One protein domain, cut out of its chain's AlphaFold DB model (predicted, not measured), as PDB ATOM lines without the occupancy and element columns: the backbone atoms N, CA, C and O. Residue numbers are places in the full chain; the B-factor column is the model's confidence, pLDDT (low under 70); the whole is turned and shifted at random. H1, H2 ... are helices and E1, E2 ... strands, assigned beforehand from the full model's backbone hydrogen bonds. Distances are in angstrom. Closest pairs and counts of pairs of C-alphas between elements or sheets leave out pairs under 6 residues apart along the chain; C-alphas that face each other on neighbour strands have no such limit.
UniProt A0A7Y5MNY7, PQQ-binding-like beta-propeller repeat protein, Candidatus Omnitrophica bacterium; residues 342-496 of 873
ATOM      1  N   SER A 342     -27.677  -1.284  84.128       96.56
ATOM      2  CA  SER A 342     -26.246  -1.282  83.859       96.56
ATOM      3  C   SER A 342     -25.739  -2.704  83.632       96.56
ATOM      4  O   SER A 342     -26.166  -3.661  84.285       96.56
ATOM      5  N   VAL A 343     -24.806  -2.834  82.696       97.81
ATOM      6  CA  VAL A 343     -24.197  -4.104  82.306       97.81
ATOM      7  C   VAL A 343     -22.692  -3.918  82.267       97.81
ATOM      8  O   VAL A 343     -22.184  -3.147  81.458       97.81
ATOM      9  N   ALA A 344     -21.973  -4.632  83.130       97.81
ATOM     10  CA  ALA A 344     -20.538  -4.804  82.962       97.81
ATOM     11  C   ALA A 344     -20.282  -6.078  82.153       97.81
ATOM     12  O   ALA A 344     -20.882  -7.117  82.420       97.81
ATOM     13  N   VAL A 345     -19.399  -6.009  81.167       98.06
ATOM     14  CA  VAL A 345     -18.991  -7.153  80.344       98.06
ATOM     15  C   VAL A 345     -17.483  -7.289  80.403       98.06
ATOM     16  O   VAL A 345     -16.786  -6.284  80.292       98.06
ATOM     17  N   ALA A 346     -16.985  -8.510  80.598       97.25
ATOM     18  CA  ALA A 346     -15.554  -8.781  80.666       97.25
ATOM     19  C   ALA A 346     -15.172 -10.112  80.005       97.25
ATOM     20  O   ALA A 346     -15.926 -11.087  80.079       97.25
ATOM     21  N   TRP A 347     -13.999 -10.145  79.374       96.44
ATOM     22  CA  TRP A 347     -13.397 -11.338  78.770       96.44
ATOM     23  C   TRP A 347     -11.872 -11.204  78.690       96.44
ATOM     24  O   TRP A 347     -11.306 -10.139  78.953       96.44
ATOM     25  N   SER A 348     -11.217 -12.293  78.300       92.25
ATOM     26  CA  SER A 348      -9.819 -12.301  77.880       92.25
ATOM     27  C   SER A 348      -9.699 -12.833  76.454       92.25
ATOM     28  O   SER A 348     -10.355 -13.805  76.099       92.25
ATOM     29  N   ALA A 349      -8.861 -12.200  75.637       86.00
ATOM     30  CA  ALA A 349      -8.496 -12.677  74.306       86.00
ATOM     31  C   ALA A 349      -7.318 -13.674  74.318       86.00
ATOM     32  O   ALA A 349      -6.971 -14.203  73.267       86.00
ATOM     33  N   HIS A 350      -6.688 -13.909  75.476       81.94
ATOM     34  CA  HIS A 350      -5.489 -14.741  75.629       81.94
ATOM     35  C   HIS A 350      -5.727 -15.882  76.638       81.94
ATOM     36  O   HIS A 350      -4.964 -16.053  77.593       81.94
ATOM     37  N   GLY A 351      -6.802 -16.653  76.458       79.81
ATOM     38  CA  GLY A 351      -7.178 -17.736  77.369       79.81
ATOM     39  C   GLY A 351      -7.728 -17.259  78.718       79.81
ATOM     40  O   GLY A 351      -8.262 -16.164  78.845       79.81
ATOM     41  N   GLU A 352      -7.664 -18.107  79.747       88.69
ATOM     42  CA  GLU A 352      -8.135 -17.731  81.086       88.69
ATOM     43  C   GLU A 352      -7.140 -16.800  81.791       88.69
ATOM     44  O   GLU A 352      -5.969 -17.133  81.970       88.69
ATOM     45  N   GLN A 353      -7.619 -15.645  82.253       89.69
ATOM     46  CA  GLN A 353      -6.812 -14.650  82.954       89.69
ATOM     47  C   GLN A 353      -7.526 -14.108  84.194       89.69
ATOM     48  O   GLN A 353      -8.757 -14.062  84.273       89.69
ATOM     49  N   LYS A 354      -6.726 -13.677  85.174       92.50
ATOM     50  CA  LYS A 354      -7.208 -12.930  86.336       92.50
ATOM     51  C   LYS A 354      -7.450 -11.474  85.958       92.50
ATOM     52  O   LYS A 354      -6.587 -10.842  85.357       92.50
ATOM     53  N   LEU A 355      -8.605 -10.952  86.346       92.50
ATOM     54  CA  LEU A 355      -8.993  -9.560  86.180       92.50
ATOM     55  C   LEU A 355      -9.563  -9.051  87.501       92.50
ATOM     56  O   LEU A 355     -10.468  -9.663  88.061       92.50
ATOM     57  N   THR A 356      -9.069  -7.916  87.980       91.75
ATOM     58  CA  THR A 356      -9.612  -7.265  89.175       91.75
ATOM     59  C   THR A 356     -10.588  -6.175  88.762       91.75
ATOM     60  O   THR A 356     -10.190  -5.199  88.134       91.75
ATOM     61  N   LEU A 357     -11.858  -6.329  89.137       93.06
ATOM     62  CA  LEU A 357     -12.913  -5.334  88.944       93.06
ATOM     63  C   LEU A 357     -13.474  -4.928  90.315       93.06
ATOM     64  O   LEU A 357     -14.280  -5.664  90.888       93.06
ATOM     65  N   PRO A 358     -13.064  -3.773  90.869       92.12
ATOM     66  CA  PRO A 358     -13.531  -3.322  92.175       92.12
ATOM     67  C   PRO A 358     -15.062  -3.275  92.277       92.12
ATOM     68  O   PRO A 358     -15.748  -2.740  91.408       92.12
ATOM     69  N   GLY A 359     -15.604  -3.850  93.350       93.38
ATOM     70  CA  GLY A 359     -17.041  -3.934  93.598       93.38
ATOM     71  C   GLY A 359     -17.790  -4.993  92.783       93.38
ATOM     72  O   GLY A 359     -18.987  -5.168  93.018       93.38
ATOM     73  N   ILE A 360     -17.142  -5.737  91.875       95.44
ATOM     74  CA  ILE A 360     -17.837  -6.753  91.066       95.44
ATOM     75  C   ILE A 360     -18.413  -7.886  91.924       95.44
ATOM     76  O   ILE A 360     -19.433  -8.465  91.567       95.44
ATOM     77  N   SER A 361     -17.833  -8.162  93.097       95.69
ATOM     78  CA  SER A 361     -18.372  -9.138  94.059       95.69
ATOM     79  C   SER A 361     -19.739  -8.756  94.644       95.69
ATOM     80  O   SER A 361     -20.436  -9.596  95.212       95.69
ATOM     81  N   LYS A 362     -20.146  -7.489  94.504       95.69
ATOM     82  CA  LYS A 362     -21.412  -6.953  95.025       95.69
ATOM     83  C   LYS A 362     -22.537  -6.948  93.989       95.69
ATOM     84  O   LYS A 362     -23.659  -6.567  94.323       95.69
ATOM     85  N   VAL A 363     -22.260  -7.314  92.735       95.44
ATOM     86  CA  VAL A 363     -23.281  -7.301  91.678       95.44
ATOM     87  C   VAL A 363     -24.299  -8.423  91.899       95.44
ATOM     88  O   VAL A 363     -23.934  -9.516  92.329       95.44
ATOM     89  N   PRO A 364     -25.588  -8.206  91.603       95.31
ATOM     90  CA  PRO A 364     -26.620  -9.181  91.940       95.31
ATOM     91  C   PRO A 364     -26.591 -10.417  91.033       95.31
ATOM     92  O   PRO A 364     -26.995 -11.505  91.453       95.31
ATOM     93  N   HIS A 365     -26.139 -10.274  89.782       96.50
ATOM     94  CA  HIS A 365     -26.244 -11.326  88.775       96.50
ATOM     95  C   HIS A 365     -25.026 -11.380  87.852       96.50
ATOM     96  O   HIS A 365     -24.615 -10.361  87.305       96.50
ATOM     97  N   ALA A 366     -24.532 -12.595  87.603       96.88
ATOM     98  CA  ALA A 366     -23.577 -12.908  86.544       96.88
ATOM     99  C   ALA A 366     -24.198 -13.899  85.544       96.88
ATOM    100  O   ALA A 366     -25.008 -14.765  85.916       96.88
ATOM    101  N   ARG A 367     -23.873 -13.753  84.259       97.50
ATOM    102  CA  ARG A 367     -24.473 -14.503  83.149       97.50
ATOM    103  C   ARG A 367     -23.436 -14.838  82.077       97.50
ATOM    104  O   ARG A 367     -22.526 -14.053  81.829       97.50
ATOM    105  N   THR A 368     -23.590 -15.991  81.430       95.94
ATOM    106  CA  THR A 368     -22.832 -16.322  80.209       95.94
ATOM    107  C   THR A 368     -23.329 -15.501  79.015       95.94
ATOM    108  O   THR A 368     -24.394 -14.886  79.084       95.94
ATOM    109  N   LEU A 369     -22.626 -15.586  77.881       94.94
ATOM    110  CA  LEU A 369     -23.032 -14.978  76.606       94.94
ATOM    111  C   LEU A 369     -24.401 -15.429  76.062       94.94
ATOM    112  O   LEU A 369     -24.966 -14.756  75.215       94.94
ATOM    113  N   CYS A 370     -24.968 -16.530  76.568       93.38
ATOM    114  CA  CYS A 370     -26.325 -16.992  76.227       93.38
ATOM    115  C   CYS A 370     -27.328 -16.827  77.383       93.38
ATOM    116  O   CYS A 370     -28.358 -17.498  77.410       93.38
ATOM    117  N   GLY A 371     -27.007 -16.022  78.399       93.62
ATOM    118  CA  GLY A 371     -27.921 -15.737  79.508       93.62
ATOM    119  C   GLY A 371     -28.042 -16.835  80.566       93.62
ATOM    120  O   GLY A 371     -28.921 -16.769  81.428       93.62
ATOM    121  N   ARG A 372     -27.152 -17.836  80.581       94.75
ATOM    122  CA  ARG A 372     -27.137 -18.837  81.660       94.75
ATOM    123  C   ARG A 372     -26.611 -18.209  82.950       94.75
ATOM    124  O   ARG A 372     -25.587 -17.536  82.930       94.75
ATOM    125  N   HIS A 373     -27.274 -18.477  84.076       95.75
ATOM    126  CA  HIS A 373     -26.828 -18.049  85.405       95.75
ATOM    127  C   HIS A 373     -25.413 -18.552  85.731       95.75
ATOM    128  O   HIS A 373     -25.155 -19.757  85.675       95.75
ATOM    129  N   LEU A 374     -24.538 -17.635  86.145       94.12
ATOM    130  CA  LEU A 374     -23.239 -17.915  86.752       94.12
ATOM    131  C   LEU A 374     -23.254 -17.490  88.229       94.12
ATOM    132  O   LEU A 374     -23.956 -16.536  88.572       94.12
ATOM    133  N   PRO A 375     -22.519 -18.180  89.117       94.25
ATOM    134  CA  PRO A 375     -22.292 -17.687  90.470       94.25
ATOM    135  C   PRO A 375     -21.686 -16.281  90.432       94.25
ATOM    136  O   PRO A 375     -20.773 -16.022  89.650       94.25
ATOM    137  N   VAL A 376     -22.193 -15.384  91.278       90.88
ATOM    138  CA  VAL A 376     -21.555 -14.080  91.489       90.88
ATOM    139  C   VAL A 376     -20.185 -14.314  92.144       90.88
ATOM    140  O   VAL A 376     -20.089 -15.167  93.036       90.88
ATOM    141  N   PRO A 377     -19.126 -13.606  91.717       90.94
ATOM    142  CA  PRO A 377     -17.806 -13.730  92.318       90.94
ATOM    143  C   PRO A 377     -17.800 -13.440  93.821       90.94
ATOM    144  O   PRO A 377     -18.430 -12.496  94.285       90.94
ATOM    145  N   ALA A 378     -17.038 -14.222  94.585       91.38
ATOM    146  CA  ALA A 378     -16.871 -14.003  96.026       91.38
ATOM    147  C   ALA A 378     -15.860 -12.889  96.363       91.38
ATOM    148  O   ALA A 378     -15.765 -12.475  97.516       91.38
ATOM    149  N   ALA A 379     -15.084 -12.440  95.376       95.25
ATOM    150  CA  ALA A 379     -14.050 -11.423  95.499       95.25
ATOM    151  C   ALA A 379     -14.014 -10.559  94.234       95.25
ATOM    152  O   ALA A 379     -14.587 -10.930  93.208       95.25
ATOM    153  N   ASP A 380     -13.327  -9.421  94.320       93.94
ATOM    154  CA  ASP A 380     -13.209  -8.489  93.196       93.94
ATOM    155  C   ASP A 380     -12.213  -8.954  92.120       93.94
ATOM    156  O   ASP A 380     -12.244  -8.467  90.993       93.94
ATOM    157  N   GLU A 381     -11.361  -9.930  92.443       95.12
ATOM    158  CA  GLU A 381     -10.542 -10.645  91.465       95.12
ATOM    159  C   GLU A 381     -11.336 -11.820  90.876       95.12
ATOM    160  O   GLU A 381     -11.690 -12.778  91.571       95.12
ATOM    161  N   ILE A 382     -11.592 -11.756  89.572       94.31
ATOM    162  CA  ILE A 382     -12.346 -12.749  88.808       94.31
ATOM    163  C   ILE A 382     -11.445 -13.453  87.797       94.31
ATOM    164  O   ILE A 382     -10.443 -12.901  87.346       94.31
ATOM    165  N   THR A 383     -11.804 -14.679  87.424       94.94
ATOM    166  CA  THR A 383     -11.216 -15.346  86.256       94.94
ATOM    167  C   THR A 383     -12.155 -15.148  85.071       94.94
ATOM    168  O   THR A 383     -13.337 -15.480  85.166       94.94
ATOM    169  N   VAL A 384     -11.633 -14.620  83.968       94.69
ATOM    170  CA  VAL A 384     -12.349 -14.467  82.696       94.69
ATOM    171  C   VAL A 384     -11.615 -15.226  81.599       94.69
ATOM    172  O   VAL A 384     -10.394 -15.335  81.643       94.69
ATOM    173  N   GLY A 385     -12.359 -15.759  80.634       92.62
ATOM    174  CA  GLY A 385     -11.815 -16.449  79.463       92.62
ATOM    175  C   GLY A 385     -12.313 -15.823  78.154       92.62
ATOM    176  O   GLY A 385     -12.848 -14.712  78.185       92.62
ATOM    177  N   PRO A 386     -12.197 -16.535  77.020       88.50
ATOM    178  CA  PRO A 386     -12.595 -16.032  75.698       88.50
ATOM    179  C   PRO A 386     -14.108 -15.878  75.507       88.50
ATOM    180  O   PRO A 386     -14.551 -15.128  74.638       88.50
ATOM    181  N   GLU A 387     -14.920 -16.565  76.316       94.12
ATOM    182  CA  GLU A 387     -16.365 -16.347  76.373       94.12
ATOM    183  C   GLU A 387     -16.682 -15.150  77.292       94.12
ATOM    184  O   GLU A 387     -16.390 -15.221  78.489       94.12
ATOM    185  N   PRO A 388     -17.304 -14.067  76.784       96.94
ATOM    186  CA  PRO A 388     -17.625 -12.912  77.611       96.94
ATOM    187  C   PRO A 388     -18.644 -13.237  78.706       96.94
ATOM    188  O   PRO A 388     -19.643 -13.933  78.493       96.94
ATOM    189  N   VAL A 389     -18.380 -12.679  79.887       97.69
ATOM    190  CA  VAL A 389     -19.238 -12.758  81.070       97.69
ATOM    191  C   VAL A 389     -19.939 -11.421  81.262       97.69
ATOM    192  O   VAL A 389     -19.303 -10.370  81.226       97.69
ATOM    193  N   PHE A 390     -21.250 -11.473  81.495       98.06
ATOM    194  CA  PHE A 390     -22.101 -10.304  81.694       98.06
ATOM    195  C   PHE A 390     -22.538 -10.211  83.155       98.06
ATOM    196  O   PHE A 390     -23.146 -11.138  83.694       98.06
ATOM    197  N   PHE A 391     -22.269  -9.076  83.787       97.88
ATOM    198  CA  PHE A 391     -22.690  -8.740  85.140       97.88
ATOM    199  C   PHE A 391     -23.793  -7.691  85.063       97.88
ATOM    200  O   PHE A 391     -23.588  -6.604  84.527       97.88
ATOM    201  N   LEU A 392     -24.972  -8.028  85.576       97.25
ATOM    202  CA  LEU A 392     -26.176  -7.209  85.446       97.25
ATOM    203  C   LEU A 392     -26.479  -6.523  86.771       97.25
ATOM    204  O   LEU A 392     -26.419  -7.169  87.819       97.25
ATOM    205  N   MET A 393     -26.836  -5.243  86.725       96.25
ATOM    206  CA  MET A 393     -27.187  -4.446  87.902       96.25
ATOM    207  C   MET A 393     -28.102  -3.275  87.520       96.25
ATOM    208  O   MET A 393     -28.010  -2.758  86.416       96.25
ATOM    209  N   GLU A 394     -28.976  -2.829  88.421       94.31
ATOM    210  CA  GLU A 394     -29.729  -1.573  88.217       94.31
ATOM    211  C   GLU A 394     -28.857  -0.360  88.556       94.31
ATOM    212  O   GLU A 394     -28.788   0.617  87.809       94.31
ATOM    213  N   HIS A 395     -28.141  -0.468  89.678       92.69
ATOM    214  CA  HIS A 395     -27.239   0.548  90.198       92.69
ATOM    215  C   HIS A 395     -25.853  -0.071  90.404       92.69
ATOM    216  O   HIS A 395     -25.699  -0.934  91.274       92.69
ATOM    217  N   PRO A 396     -24.847   0.315  89.605       93.62
ATOM    218  CA  PRO A 396     -23.493  -0.189  89.781       93.62
ATOM    219  C   PRO A 396     -22.909   0.265  91.127       93.62
ATOM    220  O   PRO A 396     -23.133   1.410  91.531       93.62
ATOM    221  N   PRO A 397     -22.147  -0.600  91.826       94.31
ATOM    222  CA  PRO A 397     -21.405  -0.207  93.020       94.31
ATOM    223  C   PRO A 397     -20.488   0.987  92.738       94.31
ATOM    224  O   PRO A 397     -19.924   1.092  91.646       94.31
ATOM    225  N   GLN A 398     -20.295   1.858  93.733       91.69
ATOM    226  CA  GLN A 398     -19.455   3.049  93.573       91.69
ATOM    227  C   GLN A 398     -18.033   2.682  93.143       91.69
ATOM    228  O   GLN A 398     -17.470   3.359  92.298       91.69
ATOM    229  N   GLU A 399     -17.477   1.578  93.649       92.06
ATOM    230  CA  GLU A 399     -16.134   1.122  93.276       92.06
ATOM    231  C   GLU A 399     -16.006   0.776  91.782       92.06
ATOM    232  O   GLU A 399     -14.952   0.988  91.183       92.06
ATOM    233  N   LEU A 400     -17.090   0.299  91.165       92.25
ATOM    234  CA  LEU A 400     -17.129  -0.036  89.744       92.25
ATOM    235  C   LEU A 400     -17.268   1.228  88.881       92.25
ATOM    236  O   LEU A 400     -16.588   1.377  87.865       92.25
ATOM    237  N   LEU A 401     -18.116   2.170  89.314       92.12
ATOM    238  CA  LEU A 401     -18.231   3.499  88.706       92.12
ATOM    239  C   LEU A 401     -16.879   4.220  88.721       92.12
ATOM    240  O   LEU A 401     -16.418   4.725  87.699       92.12
ATOM    241  N   ASP A 402     -16.226   4.184  89.870       89.81
ATOM    242  CA  ASP A 402     -14.901   4.717  90.130       89.81
ATOM    243  C   ASP A 402     -13.824   4.116  89.221       89.81
ATOM    244  O   ASP A 402     -12.998   4.858  88.692       89.81
ATOM    245  N   ALA A 403     -13.841   2.795  89.006       89.81
ATOM    246  CA  ALA A 403     -12.922   2.118  88.089       89.81
ATOM    247  C   ALA A 403     -13.108   2.577  86.632       89.81
ATOM    248  O   ALA A 403     -12.142   2.672  85.880       89.81
ATOM    249  N   SER A 404     -14.335   2.933  86.246       91.50
ATOM    250  CA  SER A 404     -14.635   3.437  84.899       91.50
ATOM    251  C   SER A 404     -14.432   4.944  84.702       91.50
ATOM    252  O   SER A 404     -14.674   5.458  83.606       91.50
ATOM    253  N   SER A 405     -14.019   5.684  85.739       91.25
ATOM    254  CA  SER A 405     -13.931   7.148  85.664       91.25
ATOM    255  C   SER A 405     -12.731   7.657  84.865       91.25
ATOM    256  O   SER A 405     -12.710   8.825  84.489       91.25
ATOM    257  N   LEU A 406     -11.739   6.809  84.584       91.38
ATOM    258  CA  LEU A 406     -10.551   7.172  83.816       91.38
ATOM    259  C   LEU A 406     -10.554   6.457  82.462       91.38
ATOM    260  O   LEU A 406     -10.495   5.232  82.405       91.38
ATOM    261  N   GLN A 407     -10.580   7.225  81.375       90.06
ATOM    262  CA  GLN A 407     -10.416   6.711  80.014       90.06
ATOM    263  C   GLN A 407      -8.988   6.978  79.534       90.06
ATOM    264  O   GLN A 407      -8.471   8.083  79.714       90.06
ATOM    265  N   VAL A 408      -8.351   5.977  78.922       89.44
ATOM    266  CA  VAL A 408      -6.940   6.027  78.511       89.44
ATOM    267  C   VAL A 408      -6.817   5.682  77.029       89.44
ATOM    268  O   VAL A 408      -7.324   4.654  76.593       89.44
ATOM    269  N   SER A 409      -6.122   6.515  76.248       87.94
ATOM    270  CA  SER A 409      -5.849   6.225  74.833       87.94
ATOM    271  C   SER A 409      -4.450   6.690  74.388       87.94
ATOM    272  O   SER A 409      -4.099   7.852  74.618       87.94
ATOM    273  N   PRO A 410      -3.655   5.837  73.712       86.94
ATOM    274  CA  PRO A 410      -3.894   4.404  73.532       86.94
ATOM    275  C   PRO A 410      -3.671   3.634  74.850       86.94
ATOM    276  O   PRO A 410      -2.884   4.049  75.701       86.94
ATOM    277  N   SER A 411      -4.354   2.502  75.017       82.88
ATOM    278  CA  SER A 411      -4.234   1.608  76.185       82.88
ATOM    279  C   SER A 411      -3.065   0.614  76.084       82.88
ATOM    280  O   SER A 411      -2.673   0.006  77.084       82.88
ATOM    281  N   ARG A 412      -2.481   0.467  74.886       87.69
ATOM    282  CA  ARG A 412      -1.259  -0.301  74.609       87.69
ATOM    283  C   ARG A 412      -0.290   0.560  73.800       87.69
ATOM    284  O   ARG A 412      -0.681   1.201  72.825       87.69
ATOM    285  N   VAL A 413       0.980   0.583  74.194       90.94
ATOM    286  CA  VAL A 413       2.014   1.418  73.568       90.94
ATOM    287  C   VAL A 413       3.206   0.561  73.167       90.94
ATOM    288  O   VAL A 413       3.839  -0.058  74.015       90.94
ATOM    289  N   TRP A 414       3.567   0.590  71.885       93.00
ATOM    290  CA  TRP A 414       4.848   0.065  71.400       93.00
ATOM    291  C   TRP A 414       5.849   1.205  71.226       93.00
ATOM    292  O   TRP A 414       5.521   2.201  70.577       93.00
ATOM    293  N   LEU A 415       7.048   1.060  71.786       94.81
ATOM    294  CA  LEU A 415       8.135   2.036  71.727       94.81
ATOM    295  C   LEU A 415       9.402   1.376  71.191       94.81
ATOM    296  O   LEU A 415       9.836   0.343  71.696       94.81
ATOM    297  N   ARG A 416      10.057   2.017  70.229       94.50
ATOM    298  CA  ARG A 416      11.454   1.720  69.902       94.50
ATOM    299  C   ARG A 416      12.369   2.273  71.002       94.50
ATOM    300  O   ARG A 416      12.015   3.264  71.650       94.50
ATOM    301  N   PRO A 417      13.575   1.717  71.200       93.50
ATOM    302  CA  PRO A 417      14.549   2.308  72.111       93.50
ATOM    303  C   PRO A 417      14.814   3.788  71.779       93.50
ATOM    304  O   PRO A 417      15.208   4.134  70.666       93.50
ATOM    305  N   GLY A 418      14.595   4.682  72.749       93.62
ATOM    306  CA  GLY A 418      14.715   6.135  72.572       93.62
ATOM    307  C   GLY A 418      13.456   6.852  72.066       93.62
ATOM    308  O   GLY A 418      13.479   8.080  71.963       93.62
ATOM    309  N   GLU A 419      12.379   6.128  71.754       95.81
ATOM    310  CA  GLU A 419      11.098   6.698  71.331       95.81
ATOM    311  C   GLU A 419      10.275   7.190  72.527       95.81
ATOM    312  O   GLU A 419      10.383   6.685  73.647       95.81
ATOM    313  N   GLN A 420       9.410   8.170  72.271       95.75
ATOM    314  CA  GLN A 420       8.372   8.603  73.196       95.75
ATOM    315  C   GLN A 420       7.033   8.716  72.468       95.75
ATOM    316  O   GLN A 420       6.986   9.214  71.342       95.75
ATOM    317  N   LYS A 421       5.946   8.315  73.128       95.25
ATOM    318  CA  LYS A 421       4.580   8.449  72.605       95.25
ATOM    319  C   LYS A 421       3.676   9.170  73.602       95.25
ATOM    320  O   LYS A 421       3.841   8.987  74.814       95.25
ATOM    321  N   PRO A 422       2.758  10.027  73.119       95.31
ATOM    322  CA  PRO A 422       1.755  10.637  73.973       95.31
ATOM    323  C   PRO A 422       0.703   9.600  74.378       95.31
ATOM    324  O   PRO A 422       0.324   8.745  73.582       95.31
ATOM    325  N   VAL A 423       0.210   9.726  75.604       93.62
ATOM    326  CA  VAL A 423      -0.985   9.046  76.103       93.62
ATOM    327  C   VAL A 423      -1.944  10.119  76.585       93.62
ATOM    328  O   VAL A 423      -1.558  10.983  77.377       93.62
ATOM    329  N   ARG A 424      -3.183  10.067  76.097       93.38
ATOM    330  CA  ARG A 424      -4.278  10.916  76.558       93.38
ATOM    331  C   ARG A 424      -5.057  10.195  77.649       93.38
ATOM    332  O   ARG A 424      -5.360   9.010  77.527       93.38
ATOM    333  N   VAL A 425      -5.384  10.934  78.697       93.81
ATOM    334  CA  VAL A 425      -6.241  10.509  79.799       93.81
ATOM    335  C   VAL A 425      -7.381  11.500  79.933       93.81
ATOM    336  O   VAL A 425      -7.175  12.703  79.802       93.81
ATOM    337  N   THR A 426      -8.585  10.996  80.165       92.69
ATOM    338  CA  THR A 426      -9.752  11.830  80.467       92.69
ATOM    339  C   THR A 426     -10.383  11.295  81.739       92.69
ATOM    340  O   THR A 426     -10.711  10.108  81.808       92.69
ATOM    341  N   HIS A 427     -10.495  12.149  82.756       92.44
ATOM    342  CA  HIS A 427     -11.227  11.825  83.972       92.44
ATOM    343  C   HIS A 427     -12.667  12.294  83.827       92.44
ATOM    344  O   HIS A 427     -12.933  13.487  83.896       92.44
ATOM    345  N   SER A 428     -13.585  11.357  83.665       89.81
ATOM    346  CA  SER A 428     -15.016  11.624  83.610       89.81
ATOM    347  C   SER A 428     -15.651  10.973  84.831       89.81
ATOM    348  O   SER A 428     -15.945   9.780  84.793       89.81
ATOM    349  N   PRO A 429     -15.814  11.667  85.967       87.56
ATOM    350  CA  PRO A 429     -16.511  11.096  87.110       87.56
ATOM    351  C   PRO A 429     -18.003  10.910  86.791       87.56
ATOM    352  O   PRO A 429     -18.552  11.492  85.861       87.56
ATOM    353  N   TRP A 430     -18.664  10.018  87.525       83.19
ATOM    354  CA  TRP A 430     -20.110   9.787  87.386       83.19
ATOM    355  C   TRP A 430     -20.959  10.731  88.239       83.19
ATOM    356  O   TRP A 430     -22.171  10.814  88.063       83.19
ATOM    357  N   VAL A 431     -20.316  11.393  89.195       80.06
ATOM    358  CA  VAL A 431     -20.893  12.393  90.084       80.06
ATOM    359  C   VAL A 431     -20.059  13.650  89.906       80.06
ATOM    360  O   VAL A 431     -18.837  13.543  89.799       80.06
ATOM    361  N   ASP A 432     -20.700  14.816  89.888       68.56
ATOM    362  CA  ASP A 432     -20.001  16.096  89.797       68.56
ATOM    363  C   ASP A 432     -19.027  16.251  90.975       68.56
ATOM    364  O   ASP A 432     -19.412  16.533  92.113       68.56
ATOM    365  N   GLU A 433     -17.741  16.057  90.697       72.44
ATOM    366  CA  GLU A 433     -16.650  16.334  91.622       72.44
ATOM    367  C   GLU A 433     -16.078  17.716  91.298       72.44
ATOM    368  O   GLU A 433     -15.514  17.944  90.231       72.44
ATOM    369  N   SER A 434     -16.210  18.667  92.225       60.00
ATOM    370  CA  SER A 434     -15.850  20.072  91.992       60.00
ATOM    371  C   SER A 434     -14.350  20.372  92.157       60.00
ATOM    372  O   SER A 434     -13.991  21.442  92.653       60.00
ATOM    373  N   GLY A 435     -13.457  19.441  91.809       74.50
ATOM    374  CA  GLY A 435     -12.020  19.624  92.010       74.50
ATOM    375  C   GLY A 435     -11.137  18.746  91.132       74.50
ATOM    376  O   GLY A 435     -11.491  17.622  90.785       74.50
ATOM    377  N   SER A 436      -9.953  19.268  90.813       80.69
ATOM    378  CA  SER A 436      -8.921  18.542  90.081       80.69
ATOM    379  C   SER A 436      -8.469  17.303  90.860       80.69
ATOM    380  O   SER A 436      -8.114  17.413  92.040       80.69
ATOM    381  N   GLN A 437      -8.394  16.150  90.200       89.31
ATOM    382  CA  GLN A 437      -7.835  14.928  90.779       89.31
ATOM    383  C   GLN A 437      -6.356  14.793  90.417       89.31
ATOM    384  O   GLN A 437      -5.946  15.097  89.300       89.31
ATOM    385  N   LEU A 438      -5.526  14.320  91.347       94.12
ATOM    386  CA  LEU A 438      -4.112  14.079  91.059       94.12
ATOM    387  C   LEU A 438      -3.915  12.649  90.549       94.12
ATOM    388  O   LEU A 438      -3.995  11.692  91.321       94.12
ATOM    389  N   LEU A 439      -3.579  12.513  89.269       95.12
ATOM    390  CA  LEU A 439      -3.118  11.258  88.690       95.12
ATOM    391  C   LEU A 439      -1.608  11.143  88.867       95.12
ATOM    392  O   LEU A 439      -0.862  12.010  88.422       95.12
ATOM    393  N   THR A 440      -1.140  10.065  89.485       96.12
ATOM    394  CA  THR A 440       0.277   9.698  89.526       96.12
ATOM    395  C   THR A 440       0.547   8.628  88.480       96.12
ATOM    396  O   THR A 440      -0.149   7.623  88.432       96.12
ATOM    397  N   VAL A 441       1.583   8.819  87.673       95.12
ATOM    398  CA  VAL A 441       1.975   7.906  86.598       95.12
ATOM    399  C   VAL A 441       3.343   7.326  86.932       95.12
ATOM    400  O   VAL A 441       4.328   8.067  87.029       95.12
ATOM    401  N   ARG A 442       3.431   6.006  87.103       91.25
ATOM    402  CA  ARG A 442       4.680   5.315  87.440       91.25
ATOM    403  C   ARG A 442       4.917   4.152  86.497       91.25
ATOM    404  O   ARG A 442       4.054   3.319  86.292       91.25
ATOM    405  N   SER A 443       6.129   4.084  85.967       89.44
ATOM    406  CA  SER A 443       6.632   2.866  85.347       89.44
ATOM    407  C   SER A 443       7.413   2.079  86.393       89.44
ATOM    408  O   SER A 443       8.334   2.628  87.006       89.44
ATOM    409  N   SER A 444       7.059   0.813  86.594       80.94
ATOM    410  CA  SER A 444       7.895  -0.163  87.307       80.94
ATOM    411  C   SER A 444       8.908  -0.838  86.371       80.94
ATOM    412  O   SER A 444       9.841  -1.496  86.830       80.94
ATOM    413  N   GLN A 445       8.762  -0.630  85.061       84.62
ATOM    414  CA  GLN A 445       9.555  -1.264  84.021       84.62
ATOM    415  C   GLN A 445      10.904  -0.542  83.824       84.62
ATOM    416  O   GLN A 445      10.924   0.665  83.538       84.62
ATOM    417  N   PRO A 446      12.042  -1.252  83.943       84.19
ATOM    418  CA  PRO A 446      13.361  -0.689  83.670       84.19
ATOM    419  C   PRO A 446      13.451  -0.106  82.256       84.19
ATOM    420  O   PRO A 446      12.984  -0.703  81.292       84.19
ATOM    421  N   GLY A 447      14.067   1.069  82.122       88.69
ATOM    422  CA  GLY A 447      14.220   1.741  80.828       88.69
ATOM    423  C   GLY A 447      12.975   2.488  80.339       88.69
ATOM    424  O   GLY A 447      13.096   3.288  79.421       88.69
ATOM    425  N   VAL A 448      11.813   2.338  80.977       94.19
ATOM    426  CA  VAL A 448      10.602   3.100  80.634       94.19
ATOM    427  C   VAL A 448      10.385   4.224  81.643       94.19
ATOM    428  O   VAL A 448      10.427   4.029  82.858       94.19
ATOM    429  N   SER A 449      10.154   5.432  81.138       93.94
ATOM    430  CA  SER A 449       9.937   6.641  81.930       93.94
ATOM    431  C   SER A 449       8.670   7.365  81.497       93.94
ATOM    432  O   SER A 449       8.219   7.228  80.362       93.94
ATOM    433  N   THR A 450       8.096   8.147  82.407       93.62
ATOM    434  CA  THR A 450       6.868   8.905  82.167       93.62
ATOM    435  C   THR A 450       7.053  10.368  82.547       93.62
ATOM    436  O   THR A 450       7.690  10.683  83.560       93.62
ATOM    437  N   LEU A 451       6.540  11.273  81.709       91.88
ATOM    438  CA  LEU A 451       6.648  12.718  81.906       91.88
ATOM    439  C   LEU A 451       5.348  13.446  81.502       91.88
ATOM    440  O   LEU A 451       4.924  13.307  80.354       91.88
ATOM    441  N   PRO A 452       4.756  14.266  82.394       93.38
ATOM    442  CA  PRO A 452       5.087  14.373  83.819       93.38
ATOM    443  C   PRO A 452       4.724  13.083  84.585       93.38
ATOM    444  O   PRO A 452       3.903  12.292  84.132       93.38
ATOM    445  N   ARG A 453       5.327  12.864  85.764       92.69
ATOM    446  CA  ARG A 453       4.982  11.729  86.658       92.69
ATOM    447  C   ARG A 453       3.690  11.947  87.445       92.69
ATOM    448  O   ARG A 453       3.239  11.054  88.158       92.69
ATOM    449  N   SER A 454       3.131  13.144  87.359       93.69
ATOM    450  CA  SER A 454       1.853  13.487  87.953       93.69
ATOM    451  C   SER A 454       1.145  14.530  87.107       93.69
ATOM    452  O   SER A 454       1.796  15.437  86.583       93.69
ATOM    453  N   LEU A 455      -0.171  14.418  87.007       94.56
ATOM    454  CA  LEU A 455      -1.021  15.291  86.213       94.56
ATOM    455  C   LEU A 455      -2.241  15.667  87.053       94.56
ATOM    456  O   LEU A 455      -2.838  14.797  87.686       94.56
ATOM    457  N   ALA A 456      -2.586  16.951  87.080       93.56
ATOM    458  CA  ALA A 456      -3.878  17.380  87.597       93.56
ATOM    459  C   ALA A 456      -4.917  17.131  86.499       93.56
ATOM    460  O   ALA A 456      -4.785  17.665  85.396       93.56
ATOM    461  N   LEU A 457      -5.886  16.265  86.782       92.56
ATOM    462  CA  LEU A 457      -6.991  15.953  85.892       92.56
ATOM    463  C   LEU A 457      -8.166  16.850  86.257       92.56
ATOM    464  O   LEU A 457      -8.747  16.715  87.335       92.56
ATOM    465  N   GLU A 458      -8.498  17.753  85.349       90.81
ATOM    466  CA  GLU A 458      -9.773  18.457  85.369       90.81
ATOM    467  C   GLU A 458     -10.861  17.524  84.815       90.81
ATOM    468  O   GLU A 458     -10.602  16.856  83.803       90.81
ATOM    469  N   PRO A 459     -12.050  17.466  85.443       90.81
ATOM    470  CA  PRO A 459     -13.168  16.666  84.955       90.81
ATOM    471  C   PRO A 459     -13.500  16.954  83.486       90.81
ATOM    472  O   PRO A 459     -13.542  18.111  83.069       90.81
ATOM    473  N   ASP A 460     -13.698  15.888  82.710       88.56
ATOM    474  CA  ASP A 460     -14.103  15.862  81.297       88.56
ATOM    475  C   ASP A 460     -13.192  16.609  80.312       88.56
ATOM    476  O   ASP A 460     -13.453  16.652  79.108       88.56
ATOM    477  N   ALA A 461     -12.073  17.148  80.786       90.81
ATOM    478  CA  ALA A 461     -11.036  17.698  79.938       90.81
ATOM    479  C   ALA A 461      -9.995  16.607  79.642       90.81
ATOM    480  O   ALA A 461      -9.504  15.963  80.568       90.81
ATOM    481  N   PRO A 462      -9.602  16.396  78.376       92.06
ATOM    482  CA  PRO A 462      -8.504  15.499  78.067       92.06
ATOM    483  C   PRO A 462      -7.182  16.140  78.495       92.06
ATOM    484  O   PRO A 462      -6.862  17.271  78.121       92.06
ATOM    485  N   GLN A 463      -6.370  15.394  79.234       94.69
ATOM    486  CA  GLN A 463      -4.980  15.744  79.508       94.69
ATOM    487  C   GLN A 463      -4.044  14.673  78.951       94.69
ATOM    488  O   GLN A 463      -4.468  13.587  78.559       94.69
ATOM    489  N   ALA A 464      -2.751  14.975  78.861       95.19
ATOM    490  CA  ALA A 464      -1.787  14.052  78.282       95.19
ATOM    491  C   ALA A 464      -0.475  14.006  79.060       95.19
ATOM    492  O   ALA A 464      -0.010  15.004  79.614       95.19
ATOM    493  N   PHE A 465       0.154  12.841  79.023       95.56
ATOM    494  CA  PHE A 465       1.539  12.634  79.422       95.56
ATOM    495  C   PHE A 465       2.263  11.855  78.323       95.56
ATOM    496  O   PHE A 465       1.667  11.453  77.323       95.56
ATOM    497  N   ARG A 466       3.572  11.674  78.465       96.25
ATOM    498  CA  ARG A 466       4.378  10.877  77.538       96.25
ATOM    499  C   ARG A 466       4.963   9.675  78.247       96.25
ATOM    500  O   ARG A 466       5.441   9.807  79.374       96.25
ATOM    501  N   ILE A 467       4.975   8.545  77.553       96.06
ATOM    502  CA  ILE A 467       5.761   7.365  77.912       96.06
ATOM    503  C   ILE A 467       6.970   7.337  76.982       96.06
ATOM    504  O   ILE A 467       6.814   7.490  75.771       96.06
ATOM    505  N   ALA A 468       8.166   7.185  77.544       95.88
ATOM    506  CA  ALA A 468       9.422   7.207  76.812       95.88
ATOM    507  C   ALA A 468      10.304   6.016  77.188       95.88
ATOM    508  O   ALA A 468      10.565   5.787  78.373       95.88
ATOM    509  N   ALA A 469      10.807   5.310  76.179       95.81
ATOM    510  CA  ALA A 469      11.825   4.284  76.341       95.81
ATOM    511  C   ALA A 469      13.216   4.932  76.298       95.81
ATOM    512  O   ALA A 469      13.520   5.744  75.423       95.81
ATOM    513  N   ALA A 470      14.100   4.564  77.219       94.00
ATOM    514  CA  ALA A 470      15.495   4.975  77.190       94.00
ATOM    515  C   ALA A 470      16.187   4.403  75.942       94.00
ATOM    516  O   ALA A 470      15.839   3.327  75.455       94.00
ATOM    517  N   ARG A 471      17.206   5.104  75.437       92.31
ATOM    518  CA  ARG A 471      17.947   4.682  74.232       92.31
ATOM    519  C   ARG A 471      18.640   3.325  74.384       92.31
ATOM    520  O   ARG A 471      18.866   2.654  73.388       92.31
ATOM    521  N   ASN A 472      18.989   2.939  75.609       89.12
ATOM    522  CA  ASN A 472      19.643   1.677  75.963       89.12
ATOM    523  C   ASN A 472      18.671   0.647  76.579       89.12
ATOM    524  O   ASN A 472      19.116  -0.270  77.267       89.12
ATOM    525  N   SER A 473      17.357   0.841  76.413       89.31
ATOM    526  CA  SER A 473      16.359  -0.105  76.922       89.31
ATOM    527  C   SER A 473      16.468  -1.425  76.177       89.31
ATOM    528  O   SER A 473      16.543  -1.436  74.950       89.31
ATOM    529  N   ARG A 474      16.438  -2.529  76.922       88.62
ATOM    530  CA  ARG A 474      16.258  -3.857  76.334       88.62
ATOM    531  C   ARG A 474      14.797  -4.044  75.907       88.62
ATOM    532  O   ARG A 474      13.936  -3.342  76.437       88.62
ATOM    533  N   PRO A 475      14.509  -4.981  74.994       92.06
ATOM    534  CA  PRO A 475      13.147  -5.384  74.681       92.06
ATOM    535  C   PRO A 475      12.452  -5.904  75.928       92.06
ATOM    536  O   PRO A 475      13.013  -6.696  76.686       92.06
ATOM    537  N   THR A 476      11.245  -5.422  76.179       91.62
ATOM    538  CA  THR A 476      10.489  -5.816  77.366       91.62
ATOM    539  C   THR A 476       9.026  -5.450  77.210       91.62
ATOM    540  O   THR A 476       8.676  -4.416  76.640       91.62
ATOM    541  N   ARG A 477       8.171  -6.284  77.778       91.62
ATOM    542  CA  ARG A 477       6.778  -5.993  78.071       91.62
ATOM    543  C   ARG A 477       6.620  -5.642  79.541       91.62
ATOM    544  O   ARG A 477       7.209  -6.282  80.407       91.62
ATOM    545  N   GLY A 478       5.798  -4.645  79.820       89.19
ATOM    546  CA  GLY A 478       5.493  -4.237  81.180       89.19
ATOM    547  C   GLY A 478       4.248  -3.374  81.245       89.19
ATOM    548  O   GLY A 478       3.546  -3.183  80.251       89.19
ATOM    549  N   MET A 479       3.988  -2.868  82.445       89.62
ATOM    550  CA  MET A 479       2.859  -1.995  82.725       89.62
ATOM    551  C   MET A 479       3.350  -0.631  83.209       89.62
ATOM    552  O   MET A 479       4.322  -0.523  83.963       89.62
ATOM    553  N   VAL A 480       2.643   0.414  82.791       92.31
ATOM    554  CA  VAL A 480       2.695   1.734  83.419       92.31
ATOM    555  C   VAL A 480       1.457   1.881  84.290       92.31
ATOM    556  O   VAL A 480       0.335   1.891  83.784       92.31
ATOM    557  N   ASP A 481       1.682   2.003  85.593       92.12
ATOM    558  CA  ASP A 481       0.641   2.162  86.597       92.12
ATOM    559  C   ASP A 481       0.176   3.623  86.638       92.12
ATOM    560  O   ASP A 481       0.971   4.562  86.796       92.12
ATOM    561  N   LEU A 482      -1.132   3.812  86.524       92.56
ATOM    562  CA  LEU A 482      -1.818   5.075  86.733       92.56
ATOM    563  C   LEU A 482      -2.562   4.978  88.056       92.56
ATOM    564  O   LEU A 482      -3.393   4.095  88.231       92.56
ATOM    565  N   LYS A 483      -2.284   5.887  88.985       92.94
ATOM    566  CA  LYS A 483      -2.897   5.889  90.311       92.94
ATOM    567  C   LYS A 483      -3.622   7.194  90.571       92.94
ATOM    568  O   LYS A 483      -3.007   8.259  90.508       92.94
ATOM    569  N   MET A 484      -4.897   7.106  90.924       90.94
ATOM    570  CA  MET A 484      -5.726   8.246  91.315       90.94
ATOM    571  C   MET A 484      -6.464   7.890  92.606       90.94
ATOM    572  O   MET A 484      -7.324   7.010  92.629       90.94
ATOM    573  N   GLY A 485      -6.080   8.523  93.717       86.00
ATOM    574  CA  GLY A 485      -6.566   8.137  95.045       86.00
ATOM    575  C   GLY A 485      -6.213   6.680  95.389       86.00
ATOM    576  O   GLY A 485      -5.040   6.303  95.379       86.00
ATOM    577  N   ASN A 486      -7.232   5.866  95.681       80.69
ATOM    578  CA  ASN A 486      -7.096   4.433  95.991       80.69
ATOM    579  C   ASN A 486      -7.289   3.519  94.768       80.69
ATOM    580  O   ASN A 486      -7.435   2.310  94.932       80.69
ATOM    581  N   ARG A 487      -7.339   4.091  93.563       84.38
ATOM    582  CA  ARG A 487      -7.657   3.386  92.320       84.38
ATOM    583  C   ARG A 487      -6.407   3.283  91.459       84.38
ATOM    584  O   ARG A 487      -5.646   4.250  91.376       84.38
ATOM    585  N   ASP A 488      -6.237   2.131  90.824       86.25
ATOM    586  CA  ASP A 488      -5.079   1.805  90.002       86.25
ATOM    587  C   ASP A 488      -5.554   1.317  88.619       86.25
ATOM    588  O   ASP A 488      -6.449   0.478  88.525       86.25
ATOM    589  N   TRP A 489      -4.948   1.839  87.555       89.00
ATOM    590  CA  TRP A 489      -5.111   1.392  86.168       89.00
ATOM    591  C   TRP A 489      -3.743   1.067  85.583       89.00
ATOM    592  O   TRP A 489      -2.725   1.566  86.063       89.00
ATOM    593  N   GLN A 490      -3.707   0.274  84.514       88.00
ATOM    594  CA  GLN A 490      -2.455  -0.140  83.885       88.00
ATOM    595  C   GLN A 490      -2.502   0.024  82.371       88.00
ATOM    596  O   GLN A 490      -3.438  -0.424  81.722       88.00
ATOM    597  N   ILE A 491      -1.464   0.644  81.816       89.81
ATOM    598  CA  ILE A 491      -1.226   0.704  80.371       89.81
ATOM    599  C   ILE A 491      -0.171  -0.331  80.031       89.81
ATOM    600  O   ILE A 491       0.897  -0.333  80.645       89.81
ATOM    601  N   GLU A 492      -0.424  -1.149  79.017       90.50
ATOM    602  CA  GLU A 492       0.599  -2.063  78.527       90.50
ATOM    603  C   GLU A 492       1.637  -1.309  77.693       90.50
ATOM    604  O   GLU A 492       1.303  -0.612  76.733       90.50
ATOM    605  N   VAL A 493       2.912  -1.481  78.031       92.69
ATOM    606  CA  VAL A 493       4.034  -0.899  77.297       92.69
ATOM    607  C   VAL A 493       4.955  -2.008  76.816       92.69
ATOM    608  O   VAL A 493       5.447  -2.827  77.590       92.69
ATOM    609  N   ASN A 494       5.205  -2.013  75.512       93.69
ATOM    610  CA  ASN A 494       6.133  -2.912  74.850       93.69
ATOM    611  C   ASN A 494       7.294  -2.089  74.286       93.69
ATOM    612  O   ASN A 494       7.104  -1.241  73.415       93.69
ATOM    613  N   VAL A 495       8.502  -2.337  74.778       94.50
ATOM    614  CA  VAL A 495       9.733  -1.847  74.157       94.50
ATOM    615  C   VAL A 495      10.186  -2.894  73.150       94.50
ATOM    616  O   VAL A 495      10.420  -4.044  73.522       94.50
ATOM    617  N   THR A 496      10.287  -2.512  71.881       94.44
ATOM    618  CA  THR A 496      10.716  -3.416  70.809       94.44
ATOM    619  C   THR A 496      12.240  -3.582  70.801       94.44
ATOM    620  O   THR A 496      12.958  -2.729  71.328       94.44
TER     621      THR A 496
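AT A GLANCE: This is residues 342 to 496 of the 873 residues of the protein "PQQ-binding-like beta-propeller repeat protein" of Candidatus Omnitrophica bacterium (UniProt A0A7Y5MNY7). This is a model of two lobes: a small one made of E1 to E5, where a three-stranded sheet stands beside the strand pair E2 and E4, and a larger one where two strongly twisted sheets lie face to face as a sandwich, with the short helix H1 in the connection between the lobes. In the larger lobe the sheet E7 E14 E13 E9 E11 is curled like part of a barrel, and the chain passes between the two sheets as E6 runs on into E7 and E10 runs on into E11. The printed part has 155 residues, mostly strand, in the order E1 E2 E3 E4 E5 H1 E6 E7 E8 E9 E10 E11 E12 E13 E14. The sheet E7 E14 E13 E9 E11 is mixed, while E6 E8 E12 E10, E1 E5 E3 and E2 E4 are antiparallel. The whole is compact, with a radius of gyration of the C-alphas of 17.4 A, and flat, spanning 51 by 41 by 21 A.

IN THESE COORDINATES: Find C-alpha 342 at (-26.246, -1.282, 83.859); from there E1 runs over residues 342 to 348, 20.7 A long. Next come E2, residues 353 to 356, E3, residues 365 to 367, E4, residues 381 to 384, and E5, residues 389 to 393, 13.4 A long. H1, residues 398 to 403, begins at C-alpha 398, (-19.455, 3.049, 93.573). Then look for E6 at 406 to 409, E7 at 412 to 415, E8 at 420 to 427, 22.6 A long, and E9 at 437 to 443, 19.6 A long. E10 takes residues 448 to 451, E11 454 to 457, and E12 462 to 469, 23.3 A long. E13, residues 476 to 484, is 25.6 A long, and E14, residues 487 to 495, is 25.7 A long and ends at C-alpha 495, (9.733, -1.847, 74.157).

HOW THE PARTS SIT: Start at Ser 342, whose N is 2.7 A from O 393: E1 and E5 are antiparallel at 162 degrees. On the other side of E5 is E3, antiparallel at 152 degrees, with N 367 and O 390 2.8 A apart. E2 and E4 are antiparallel at 143 degrees, with N 355 and O 382 2.9 A apart. The closest C-alphas of E1 and E4, those of Trp 347 and Val 384, are 5.1 A apart. In H1 every O i to N i+4 pair is within hydrogen-bond range; with residues 399 to 403 it only grazes the sheet E7 E14 E13 E9 E11. Of that sheet, E7 is parallel to E14 at 37 degrees, with N 413 and O 492 2.8 A apart. E13 and E14 form a hairpin, with N 482 and O 489 2.8 A apart. E9 is antiparallel to E13, with N 442 and O 481 2.9 A apart, and to E11, with N 439 and O 455 2.9 A apart. In the other sheet look at E8, an inner strand: N 407 of E6 is 2.9 A from its O 426, and its N 423 is 2.8 A from O 465 of E12. E10 is an edge strand, with N 449 and O 468 of E12 2.8 A apart. Between the two sheets, E9 and E12 are near each other, with 6 pairs of C-alphas within 10 A, and so are E6 and E14, with 8.

THE WHOLE: The C-alphas of His 373 and Arg 471, the two farthest apart, are 51.4 A from each other. The printed part has no cut. The link from E3 to E4, residues 368 to 380, is long; in it residues 373 to 374 pair with 366 to 367 of E3, antiparallel. The mean pLDDT of the printed part is 91.6, and residues 432 and 434 are under 70.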